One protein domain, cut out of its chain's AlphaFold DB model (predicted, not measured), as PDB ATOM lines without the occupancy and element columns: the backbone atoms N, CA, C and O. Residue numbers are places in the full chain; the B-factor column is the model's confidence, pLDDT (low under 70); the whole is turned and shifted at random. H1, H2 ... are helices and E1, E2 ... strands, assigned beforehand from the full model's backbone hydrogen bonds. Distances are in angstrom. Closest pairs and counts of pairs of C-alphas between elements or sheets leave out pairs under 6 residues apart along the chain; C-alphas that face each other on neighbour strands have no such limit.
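AT A GLANCE: This is residues 2 to 81 of the 294 residues of the protein "AlaDh_PNT_C domain-containing protein" of Tuber aestivum (summer truffle) (UniProt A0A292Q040). The printed part has little regular structure: a small head, where H2 packs beside the parallel two-strand sheet of E1 and E2, and a long unnamed stretch, residues 50 to 81, that loops away from it, with residues 61 to 66 sticking out. The order is H1, E1, H2, E2, H3; the class is mixed, with 24 of 80 residues in named elements. It is only just compact, close to loose, with a radius of gyration of the C-alphas of 13.7 A and spans of 37 by 29 by 27 A.

IN THESE COORDINATES: H1, residues 6 to 14, begins at C-alpha 6 (161.532, 157.824, 169.110) and is 12.1 A long. E1 is residues 20 to 22, H2 31 to 35, E2 40 to 42. H3, residues 46 to 49, ends at C-alpha 49 (176.851, 174.260, 176.315).

HOW THE PARTS SIT: E1 and E2 are parallel neighbours at 38 degrees, with N 21 and O 40 2.9 A apart, within hydrogen-bond range. E1, H2 and E2 form a strand-helix-strand unit, two parallel strands joined through a helix, with a right-handed crossover. The closest C-alphas of H2 and E2, Glu 35 and Leu 41, are 7.2 A apart. H1 and H2 only just touch, with 3 pairs of C-alphas within 8 A, the closest Pro 6 and Phe 34 at 5.2 A. H3 is apart from H1 and H2. In H1 and H2 every O i to N i+4 pair is within hydrogen-bond range; H3 is too short for one.

THE WHOLE: The farthest C-alphas, Ser 32 and Ser 75, are 38.4 A apart. The printed part has no cut, and no link between named elements is long. Mean pLDDT of the printed part is 81.4; residues 61 to 71, 76 to 77 and 79 to 81 are under 70.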
ATOM      1  N   PRO A   2     166.640 161.504 161.530       73.25
ATOM      2  CA  PRO A   2     167.559 161.730 162.651       73.25
ATOM      3  C   PRO A   2     168.368 160.463 162.974       73.25
ATOM      4  O   PRO A   2     167.951 159.364 162.620       73.25
ATOM      5  N   VAL A   3     169.510 160.623 163.651       78.38
ATOM      6  CA  VAL A   3     170.353 159.501 164.113       78.38
ATOM      7  C   VAL A   3     169.677 158.674 165.215       78.38
ATOM      8  O   VAL A   3     169.840 157.460 165.259       78.38
ATOM      9  N   VAL A   4     168.852 159.317 166.046       82.50
ATOM     10  CA  VAL A   4     167.995 158.678 167.051       82.50
ATOM     11  C   VAL A   4     166.532 158.938 166.680       82.50
ATOM     12  O   VAL A   4     166.117 160.084 166.511       82.50
ATOM     13  N   THR A   5     165.746 157.874 166.539       87.88
ATOM     14  CA  THR A   5     164.281 157.898 166.381       87.88
ATOM     15  C   THR A   5     163.585 157.757 167.743       87.88
ATOM     16  O   THR A   5     164.233 157.311 168.698       87.88
ATOM     17  N   PRO A   6     162.275 158.057 167.866       88.75
ATOM     18  CA  PRO A   6     161.532 157.824 169.110       88.75
ATOM     19  C   PRO A   6     161.646 156.379 169.620       88.75
ATOM     20  O   PRO A   6     161.859 156.151 170.808       88.75
ATOM     21  N   THR A   7     161.611 155.394 168.718       87.06
ATOM     22  CA  THR A   7     161.786 153.975 169.061       87.06
ATOM     23  C   THR A   7     163.159 153.698 169.673       87.06
ATOM     24  O   THR A   7     163.251 153.049 170.712       87.06
ATOM     25  N   THR A   8     164.236 154.210 169.069       85.62
ATOM     26  CA  THR A   8     165.591 154.014 169.611       85.62
ATOM     27  C   THR A   8     165.828 154.814 170.893       85.62
ATOM     28  O   THR A   8     166.508 154.320 171.784       85.62
ATOM     29  N   ALA A   9     165.228 156.004 171.031       88.25
ATOM     30  CA  ALA A   9     165.281 156.783 172.268       88.25
ATOM     31  C   ALA A   9     164.613 156.025 173.422       88.25
ATOM     32  O   ALA A   9     165.196 155.916 174.496       88.25
ATOM     33  N   SER A  10     163.443 155.429 173.173       88.62
ATOM     34  CA  SER A  10     162.748 154.570 174.137       88.62
ATOM     35  C   SER A  10     163.613 153.384 174.579       88.62
ATOM     36  O   SER A  10     163.744 153.117 175.771       88.62
ATOM     37  N   ALA A  11     164.276 152.710 173.631       83.56
ATOM     38  CA  ALA A  11     165.171 151.595 173.939       83.56
ATOM     39  C   ALA A  11     166.382 152.025 174.792       83.56
ATOM     40  O   ALA A  11     166.744 151.324 175.734       83.56
ATOM     41  N   LEU A  12     166.982 153.183 174.497       85.81
ATOM     42  CA  LEU A  12     168.089 153.745 175.277       85.81
ATOM     43  C   LEU A  12     167.646 154.132 176.696       85.81
ATOM     44  O   LEU A  12     168.303 153.759 177.665       85.81
ATOM     45  N   LEU A  13     166.502 154.804 176.838       90.31
ATOM     46  CA  LEU A  13     165.925 155.133 178.147       90.31
ATOM     47  C   LEU A  13     165.632 153.864 178.959       90.31
ATOM     48  O   LEU A  13     165.968 153.789 180.139       90.31
ATOM     49  N   GLY A  14     165.083 152.827 178.317       87.00
ATOM     50  CA  GLY A  14     164.846 151.521 178.937       87.00
ATOM     51  C   GLY A  14     166.123 150.797 179.380       87.00
ATOM     52  O   GLY A  14     166.087 150.029 180.338       87.00
ATOM     53  N   ALA A  15     167.256 151.073 178.731       90.56
ATOM     54  CA  ALA A  15     168.576 150.576 179.120       90.56
ATOM     55  C   ALA A  15     169.281 151.455 180.176       90.56
ATOM     56  O   ALA A  15     170.410 151.153 180.561       90.56
ATOM     57  N   GLY A  16     168.627 152.515 180.667       91.12
ATOM     58  CA  GLY A  16     169.131 153.385 181.732       91.12
ATOM     59  C   GLY A  16     169.982 154.567 181.263       91.12
ATOM     60  O   GLY A  16     170.577 155.243 182.101       91.12
ATOM     61  N   TYR A  17     170.052 154.837 179.955       89.44
ATOM     62  CA  TYR A  17     170.729 156.030 179.440       89.44
ATOM     63  C   TYR A  17     169.898 157.291 179.707       89.44
ATOM     64  O   TYR A  17     168.679 157.287 179.547       89.44
ATOM     65  N   ASP A  18     170.565 158.398 180.040       90.62
ATOM     66  CA  ASP A  18     169.953 159.730 180.092       90.62
ATOM     67  C   ASP A  18     169.916 160.335 178.678       90.62
ATOM     68  O   ASP A  18     170.926 160.812 178.156       90.62
ATOM     69  N   VAL A  19     168.752 160.257 178.022       91.81
ATOM     70  CA  VAL A  19     168.577 160.684 176.626       91.81
ATOM     71  C   VAL A  19     167.940 162.071 176.557       91.81
ATOM     72  O   VAL A  19     166.771 162.264 176.908       91.81
ATOM     73  N   ARG A  20     168.699 163.029 176.012       93.12
ATOM     74  CA  ARG A  20     168.237 164.383 175.677       93.12
ATOM     75  C   ARG A  20     168.142 164.550 174.163       93.12
ATOM     76  O   ARG A  20     169.051 164.156 173.439       93.12
ATOM     77  N   VAL A  21     167.052 165.144 173.682       93.12
ATOM     78  CA  VAL A  21     166.796 165.359 172.251       93.12
ATOM     79  C   VAL A  21     166.548 166.842 171.999       93.12
ATOM     80  O   VAL A  21     165.680 167.451 172.619       93.12
ATOM     81  N   GLU A  22     167.301 167.442 171.079       93.19
ATOM     82  CA  GLU A  22     167.069 168.836 170.702       93.19
ATOM     83  C   GLU A  22     165.747 169.004 169.941       93.19
ATOM     84  O   GLU A  22     165.434 168.249 169.009       93.19
ATOM     85  N   ARG A  23     164.991 170.048 170.296       93.38
ATOM     86  CA  ARG A  23     163.825 170.503 169.527       93.38
ATOM     87  C   ARG A  23     164.244 170.866 168.101       93.38
ATOM     88  O   ARG A  23     165.298 171.460 167.880       93.38
ATOM     89  N   SER A  24     163.440 170.495 167.108       89.38
ATOM     90  CA  SER A  24     163.786 170.682 165.697       89.38
ATOM     91  C   SER A  24     162.550 170.686 164.813       89.38
ATOM     92  O   SER A  24     161.757 169.749 164.829       89.38
ATOM     93  N   GLU A  25     162.445 171.721 163.983       86.75
ATOM     94  CA  GLU A  25     161.391 171.881 162.976       86.75
ATOM     95  C   GLU A  25     161.709 171.149 161.659       86.75
ATOM     96  O   GLU A  25     160.854 171.037 160.788       86.75
ATOM     97  N   GLN A  26     162.944 170.665 161.485       80.94
ATOM     98  CA  GLN A  26     163.417 170.087 160.216       80.94
ATOM     99  C   GLN A  26     163.368 168.557 160.177       80.94
ATOM    100  O   GLN A  26     163.494 167.954 159.110       80.94
ATOM    101  N   ARG A  27     163.266 167.896 161.334       86.44
ATOM    102  CA  ARG A  27     163.300 166.431 161.406       86.44
ATOM    103  C   ARG A  27     161.916 165.836 161.131       86.44
ATOM    104  O   ARG A  27     160.900 166.447 161.421       86.44
ATOM    105  N   ILE A  28     161.900 164.607 160.611       82.12
ATOM    106  CA  ILE A  28     160.662 163.913 160.211       82.12
ATOM    107  C   ILE A  28     159.755 163.523 161.395       82.12
ATOM    108  O   ILE A  28     158.555 163.389 161.205       82.12
ATOM    109  N   PHE A  29     160.317 163.368 162.601       84.69
ATOM    110  CA  PHE A  29     159.571 163.017 163.816       84.69
ATOM    111  C   PHE A  29     159.325 164.254 164.685       84.69
ATOM    112  O   PHE A  29     160.283 164.919 165.087       84.69
ATOM    113  N   GLY A  30     158.074 164.540 165.032       88.94
ATOM    114  CA  GLY A  30     157.691 165.707 165.833       88.94
ATOM    115  C   GLY A  30     158.229 165.672 167.270       88.94
ATOM    116  O   GLY A  30     158.622 164.626 167.779       88.94
ATOM    117  N   ASP A  31     158.278 166.829 167.943       93.06
ATOM    118  CA  ASP A  31     158.678 166.935 169.368       93.06
ATOM    119  C   ASP A  31     157.804 166.035 170.250       93.06
ATOM    120  O   ASP A  31     158.310 165.272 171.073       93.06
ATOM    121  N   SER A  32     156.500 166.025 169.972       93.25
ATOM    122  CA  SER A  32     155.514 165.226 170.699       93.25
ATOM    123  C   SER A  32     155.744 163.714 170.615       93.25
ATOM    124  O   SER A  32     155.299 162.977 171.490       93.25
ATOM    125  N   GLU A  33     156.434 163.214 169.587       92.38
ATOM    126  CA  GLU A  33     156.757 161.787 169.473       92.38
ATOM    127  C   GLU A  33     157.883 161.376 170.427       92.38
ATOM    128  O   GLU A  33     157.853 160.274 170.968       92.38
ATOM    129  N   PHE A  34     158.834 162.275 170.689       92.44
ATOM    130  CA  PHE A  34     159.896 162.062 171.672       92.44
ATOM    131  C   PHE A  34     159.395 162.255 173.108       92.44
ATOM    132  O   PHE A  34     159.759 161.483 173.995       92.44
ATOM    133  N   GLU A  35     158.495 163.216 173.331       91.94
ATOM    134  CA  GLU A  35     157.836 163.408 174.631       91.94
ATOM    135  C   GLU A  35     157.047 162.155 175.049       91.94
ATOM    136  O   GLU A  35     157.112 161.739 176.204       91.94
ATOM    137  N   LYS A  36     156.365 161.489 174.103       93.75
ATOM    138  CA  LYS A  36     155.625 160.235 174.353       93.75
ATOM    139  C   LYS A  36     156.499 159.079 174.832       93.75
ATOM    140  O   LYS A  36     155.983 158.184 175.495       93.75
ATOM    141  N   VAL A  37     157.785 159.076 174.487       90.19
ATOM    142  CA  VAL A  37     158.747 158.065 174.955       90.19
ATOM    143  C   VAL A  37     159.562 158.550 176.154       90.19
ATOM    144  O   VAL A  37     160.558 157.925 176.495       90.19
ATOM    145  N   CYS A  38     159.140 159.644 176.798       88.38
ATOM    146  CA  CYS A  38     159.789 160.252 177.961       88.38
ATOM    147  C   CYS A  38     161.221 160.755 177.703       88.38
ATOM    148  O   CYS A  38     161.994 160.907 178.649       88.38
ATOM    149  N   ALA A  39     161.588 161.037 176.449       88.69
ATOM    150  CA  ALA A  39     162.865 161.679 176.151       88.69
ATOM    151  C   ALA A  39     162.829 163.154 176.579       88.69
ATOM    152  O   ALA A  39     161.849 163.864 176.334       88.69
ATOM    153  N   THR A  40     163.911 163.635 177.193       94.19
ATOM    154  CA  THR A  40     163.997 165.031 177.640       94.19
ATOM    155  C   THR A  40     164.236 165.941 176.439       94.19
ATOM    156  O   THR A  40     165.288 165.860 175.805       94.19
ATOM    157  N   LEU A  41     163.288 166.829 176.126       95.38
ATOM    158  CA  LEU A  41     163.477 167.818 175.064       95.38
ATOM    159  C   LEU A  41     164.258 169.040 175.555       95.38
ATOM    160  O   LEU A  41     163.877 169.675 176.538       95.38
ATOM    161  N   VAL A  42     165.303 169.411 174.815       95.44
ATOM    162  CA  VAL A  42     166.156 170.581 175.092       95.44
ATOM    163  C   VAL A  42     166.140 171.578 173.921       95.44
ATOM    164  O   VAL A  42     165.791 171.195 172.800       95.44
ATOM    165  N   PRO A  43     166.470 172.868 174.134       95.50
ATOM    166  CA  PRO A  43     166.522 173.849 173.050       95.50
ATOM    167  C   PRO A  43     167.480 173.439 171.922       95.50
ATOM    168  O   PRO A  43     168.511 172.808 172.157       95.50
ATOM    169  N   LYS A  44     167.151 173.828 170.688       91.25
ATOM    170  CA  LYS A  44     168.030 173.642 169.526       91.25
ATOM    171  C   LYS A  44     169.369 174.355 169.746       91.25
ATOM    172  O   LYS A  44     169.370 175.530 170.104       91.25
ATOM    173  N   GLY A  45     170.484 173.678 169.473       86.88
ATOM    174  CA  GLY A  45     171.841 174.212 169.627       86.88
ATOM    175  C   GLY A  45     172.393 174.186 171.059       86.88
ATOM    176  O   GLY A  45     173.540 174.586 171.265       86.88
ATOM    177  N   SER A  46     171.618 173.701 172.032       92.12
ATOM    178  CA  SER A  46     172.047 173.599 173.436       92.12
ATOM    179  C   SER A  46     173.204 172.619 173.650       92.12
ATOM    180  O   SER A  46     173.897 172.715 174.659       92.12
ATOM    181  N   TRP A  47     173.475 171.725 172.691       87.69
ATOM    182  CA  TRP A  47     174.626 170.818 172.735       87.69
ATOM    183  C   TRP A  47     175.977 171.537 172.896       87.69
ATOM    184  O   TRP A  47     176.901 170.956 173.455       87.69
ATOM    185  N   THR A  48     176.093 172.791 172.446       85.56
ATOM    186  CA  THR A  48     177.331 173.590 172.553       85.56
ATOM    187  C   THR A  48     177.691 173.975 173.989       85.56
ATOM    188  O   THR A  48     178.854 174.244 174.279       85.56
ATOM    189  N   GLU A  49     176.706 173.966 174.885       89.50
ATOM    190  CA  GLU A  49     176.851 174.260 176.315       89.50
ATOM    191  C   GLU A  49     176.625 173.008 177.179       89.50
ATOM    192  O   GLU A  49     176.557 173.091 178.407       89.50
ATOM    193  N   ALA A  50     176.479 171.836 176.549       87.38
ATOM    194  CA  ALA A  50     176.277 170.590 177.268       87.38
ATOM    195  C   ALA A  50     177.520 170.226 178.105       87.38
ATOM    196  O   ALA A  50     178.651 170.484 177.687       87.38
ATOM    197  N   PRO A  51     177.328 169.591 179.275       91.06
ATOM    198  CA  PRO A  51     178.425 169.033 180.053       91.06
ATOM    199  C   PRO A  51     179.334 168.124 179.217       91.06
ATOM    200  O   PRO A  51     178.871 167.387 178.348       91.06
ATOM    201  N   THR A  52     180.639 168.166 179.482       85.38
ATOM    202  CA  THR A  52     181.666 167.475 178.680       85.38
ATOM    203  C   THR A  52     181.558 165.951 178.713       85.38
ATOM    204  O   THR A  52     182.090 165.271 177.843       85.38
ATOM    205  N   GLU A  53     180.880 165.408 179.717       86.88
ATOM    206  CA  GLU A  53     180.577 163.989 179.857       86.88
ATOM    207  C   GLU A  53     179.418 163.524 178.961       86.88
ATOM    208  O   GLU A  53     179.197 162.320 178.817       86.88
ATOM    209  N   HIS A  54     178.669 164.448 178.351       86.19
ATOM    210  CA  HIS A  54     177.613 164.104 177.410       86.19
ATOM    211  C   HIS A  54     178.197 163.674 176.065       86.19
ATOM    212  O   HIS A  54     179.005 164.369 175.450       86.19
ATOM    213  N   ILE A  55     177.699 162.552 175.551       84.62
ATOM    214  CA  ILE A  55     177.975 162.126 174.181       84.62
ATOM    215  C   ILE A  55     177.004 162.859 173.255       84.62
ATOM    216  O   ILE A  55     175.793 162.629 173.303       84.62
ATOM    217  N   ILE A  56     177.534 163.733 172.400       84.12
ATOM    218  CA  ILE A  56     176.745 164.428 171.381       84.12
ATOM    219  C   ILE A  56     176.701 163.564 170.125       84.12
ATOM    220  O   ILE A  56     177.731 163.268 169.525       84.12
ATOM    221  N   ILE A  57     175.496 163.160 169.723       81.00
ATOM    222  CA  ILE A  57     175.281 162.347 168.525       81.00
ATOM    223  C   ILE A  57     174.448 163.119 167.497       81.00
ATOM    224  O   ILE A  57     173.333 163.563 167.769       81.00
ATOM    225  N   GLY A  58     174.992 163.271 166.290       77.12
ATOM    226  CA  GLY A  58     174.370 163.966 165.165       77.12
ATOM    227  C   GLY A  58     174.604 163.211 163.860       77.12
ATOM    228  O   GLY A  58     175.484 162.361 163.786       77.12
ATOM    229  N   LEU A  59     173.780 163.479 162.840       70.44
ATOM    230  CA  LEU A  59     173.876 162.755 161.568       70.44
ATOM    231  C   LEU A  59     174.672 163.487 160.484       70.44
ATOM    232  O   LEU A  59     175.340 162.856 159.669       70.44
ATOM    233  N   LYS A  60     174.513 164.807 160.416       70.88
ATOM    234  CA  LYS A  60     175.196 165.657 159.443       70.88
ATOM    235  C   LYS A  60     176.363 166.358 160.114       70.88
ATOM    236  O   LYS A  60     176.379 166.498 161.334       70.88
ATOM    237  N   GLU A  61     177.314 166.754 159.283       61.81
ATOM    238  CA  GLU A  61     178.586 167.332 159.692       61.81
ATOM    239  C   GLU A  61     178.376 168.551 160.592       61.81
ATOM    240  O   GLU A  61     177.530 169.411 160.323       61.81
ATOM    241  N   LEU A  62     179.169 168.623 161.660       63.59
ATOM    242  CA  LEU A  62     179.460 169.896 162.300       63.59
ATOM    243  C   LEU A  62     180.435 170.663 161.396       63.59
ATOM    244  O   LEU A  62     181.164 170.039 160.631       63.59
ATOM    245  N   PRO A  63     180.523 171.998 161.488       56.03
ATOM    246  CA  PRO A  63     181.446 172.772 160.660       56.03
ATOM    247  C   PRO A  63     182.946 172.409 160.768       56.03
ATOM    248  O   PRO A  63     183.727 173.027 160.050       56.03
ATOM    249  N   LYS A  64     183.362 171.451 161.619       46.34
ATOM    250  CA  LYS A  64     184.686 170.796 161.644       46.34
ATOM    251  C   LYS A  64     184.584 169.360 162.212       46.34
ATOM    252  O   LYS A  64     184.131 169.209 163.341       46.34
ATOM    253  N   ASP A  65     184.982 168.388 161.388       52.38
ATOM    254  CA  ASP A  65     185.471 167.004 161.591       52.38
ATOM    255  C   ASP A  65     185.066 166.183 162.842       52.38
ATOM    256  O   ASP A  65     185.514 166.472 163.947       52.38
ATOM    257  N   ASP A  66     184.265 165.120 162.621       46.53
ATOM    258  CA  ASP A  66     184.406 163.724 163.123       46.53
ATOM    259  C   ASP A  66     183.086 162.933 162.918       46.53
ATOM    260  O   ASP A  66     181.995 163.418 163.229       46.53
ATOM    261  N   TYR A  67     183.149 161.715 162.347       61.25
ATOM    262  CA  TYR A  67     182.022 161.147 161.579       61.25
ATOM    263  C   TYR A  67     181.551 159.740 161.997       61.25
ATOM    264  O   TYR A  67     182.340 158.819 162.205       61.25
ATOM    265  N   LEU A  68     180.228 159.521 161.939       59.41
ATOM    266  CA  LEU A  68     179.588 158.196 162.054       59.41
ATOM    267  C   LEU A  68     179.946 157.236 160.908       59.41
ATOM    268  O   LEU A  68     179.687 156.034 160.994       59.41
ATOM    269  N   GLU A  69     180.497 157.742 159.805       58.09
ATOM    270  CA  GLU A  69     180.767 156.935 158.616       58.09
ATOM    271  C   GLU A  69     181.921 155.940 158.777       58.09
ATOM    272  O   GLU A  69     181.961 154.948 158.047       58.09
ATOM    273  N   PHE A  70     182.779 156.150 159.775       63.31
ATOM    274  CA  PHE A  70     183.924 155.292 160.081       63.31
ATOM    275  C   PHE A  70     183.629 154.214 161.128       63.31
ATOM    276  O   PHE A  70     184.480 153.365 161.376       63.31
ATOM    277  N   LEU A  71     182.428 154.201 161.719       64.75
ATOM    278  CA  LEU A  71     182.055 153.166 162.680       64.75
ATOM    279  C   LEU A  71     181.913 151.813 161.972       64.75
ATOM    280  O   LEU A  71     181.011 151.615 161.149       64.75
ATOM    281  N   GLN A  72     182.804 150.883 162.304       74.19
ATOM    282  CA  GLN A  72     182.847 149.520 161.779       74.19
ATOM    283  C   GLN A  72     182.690 148.506 162.917       74.19
ATOM    284  O   GLN A  72     183.061 148.788 164.055       74.19
ATOM    285  N   ASP A  73     182.100 147.352 162.613       73.19
ATOM    286  CA  ASP A  73     182.140 146.189 163.499       73.19
ATOM    287  C   ASP A  73     183.510 145.495 163.424       73.19
ATOM    288  O   ASP A  73     184.377 145.869 162.629       73.19
ATOM    289  N   ASP A  74     183.695 144.444 164.224       76.75
ATOM    290  CA  ASP A  74     184.952 143.686 164.302       76.75
ATOM    291  C   ASP A  74     185.366 143.021 162.971       76.75
ATOM    292  O   ASP A  74     186.507 142.585 162.823       76.75
ATOM    293  N   SER A  75     184.463 142.944 161.984       71.56
ATOM    294  CA  SER A  75     184.752 142.444 160.633       71.56
ATOM    295  C   SER A  75     185.174 143.541 159.647       71.56
ATOM    296  O   SER A  75     185.412 143.258 158.472       71.56
ATOM    297  N   GLY A  76     185.254 144.796 160.100       68.25
ATOM    298  CA  GLY A  76     185.518 145.966 159.262       68.25
ATOM    299  C   GLY A  76     184.284 146.460 158.495       68.25
ATOM    300  O   GLY A  76     184.387 147.299 157.597       68.25
ATOM    301  N   ARG A  77     183.082 145.955 158.808       69.12
ATOM    302  CA  ARG A  77     181.847 146.347 158.121       69.12
ATOM    303  C   ARG A  77     181.213 147.551 158.810       69.12
ATOM    304  O   ARG A  77     180.983 147.544 160.011       69.12
ATOM    305  N   ARG A  78     180.836 148.573 158.031       71.50
ATOM    306  CA  ARG A  78     180.150 149.770 158.558       71.50
ATOM    307  C   ARG A  78     178.845 149.425 159.291       71.50
ATOM    308  O   ARG A  78     177.910 148.920 158.650       71.50
ATOM    309  N   VAL A  79     178.762 149.795 160.574       69.69
ATOM    310  CA  VAL A  79     177.644 149.464 161.484       69.69
ATOM    311  C   VAL A  79     176.353 150.202 161.133       69.69
ATOM    312  O   VAL A  79     175.269 149.634 161.229       69.69
ATOM    313  N   ALA A  80     176.459 151.443 160.652       61.47
ATOM    314  CA  ALA A  80     175.325 152.267 160.249       61.47
ATOM    315  C   ALA A  80     175.582 152.886 158.868       61.47
ATOM    316  O   ALA A  80     176.582 153.569 158.640       61.47
ATOM    317  N   ALA A  81     174.681 152.624 157.919       67.12
ATOM    318  CA  ALA A  81     174.727 153.213 156.585       67.12
ATOM    319  C   ALA A  81     173.321 153.326 155.993       67.12
ATOM    320  O   ALA A  81     172.476 152.457 156.199       67.12
TER     321      ALA A  81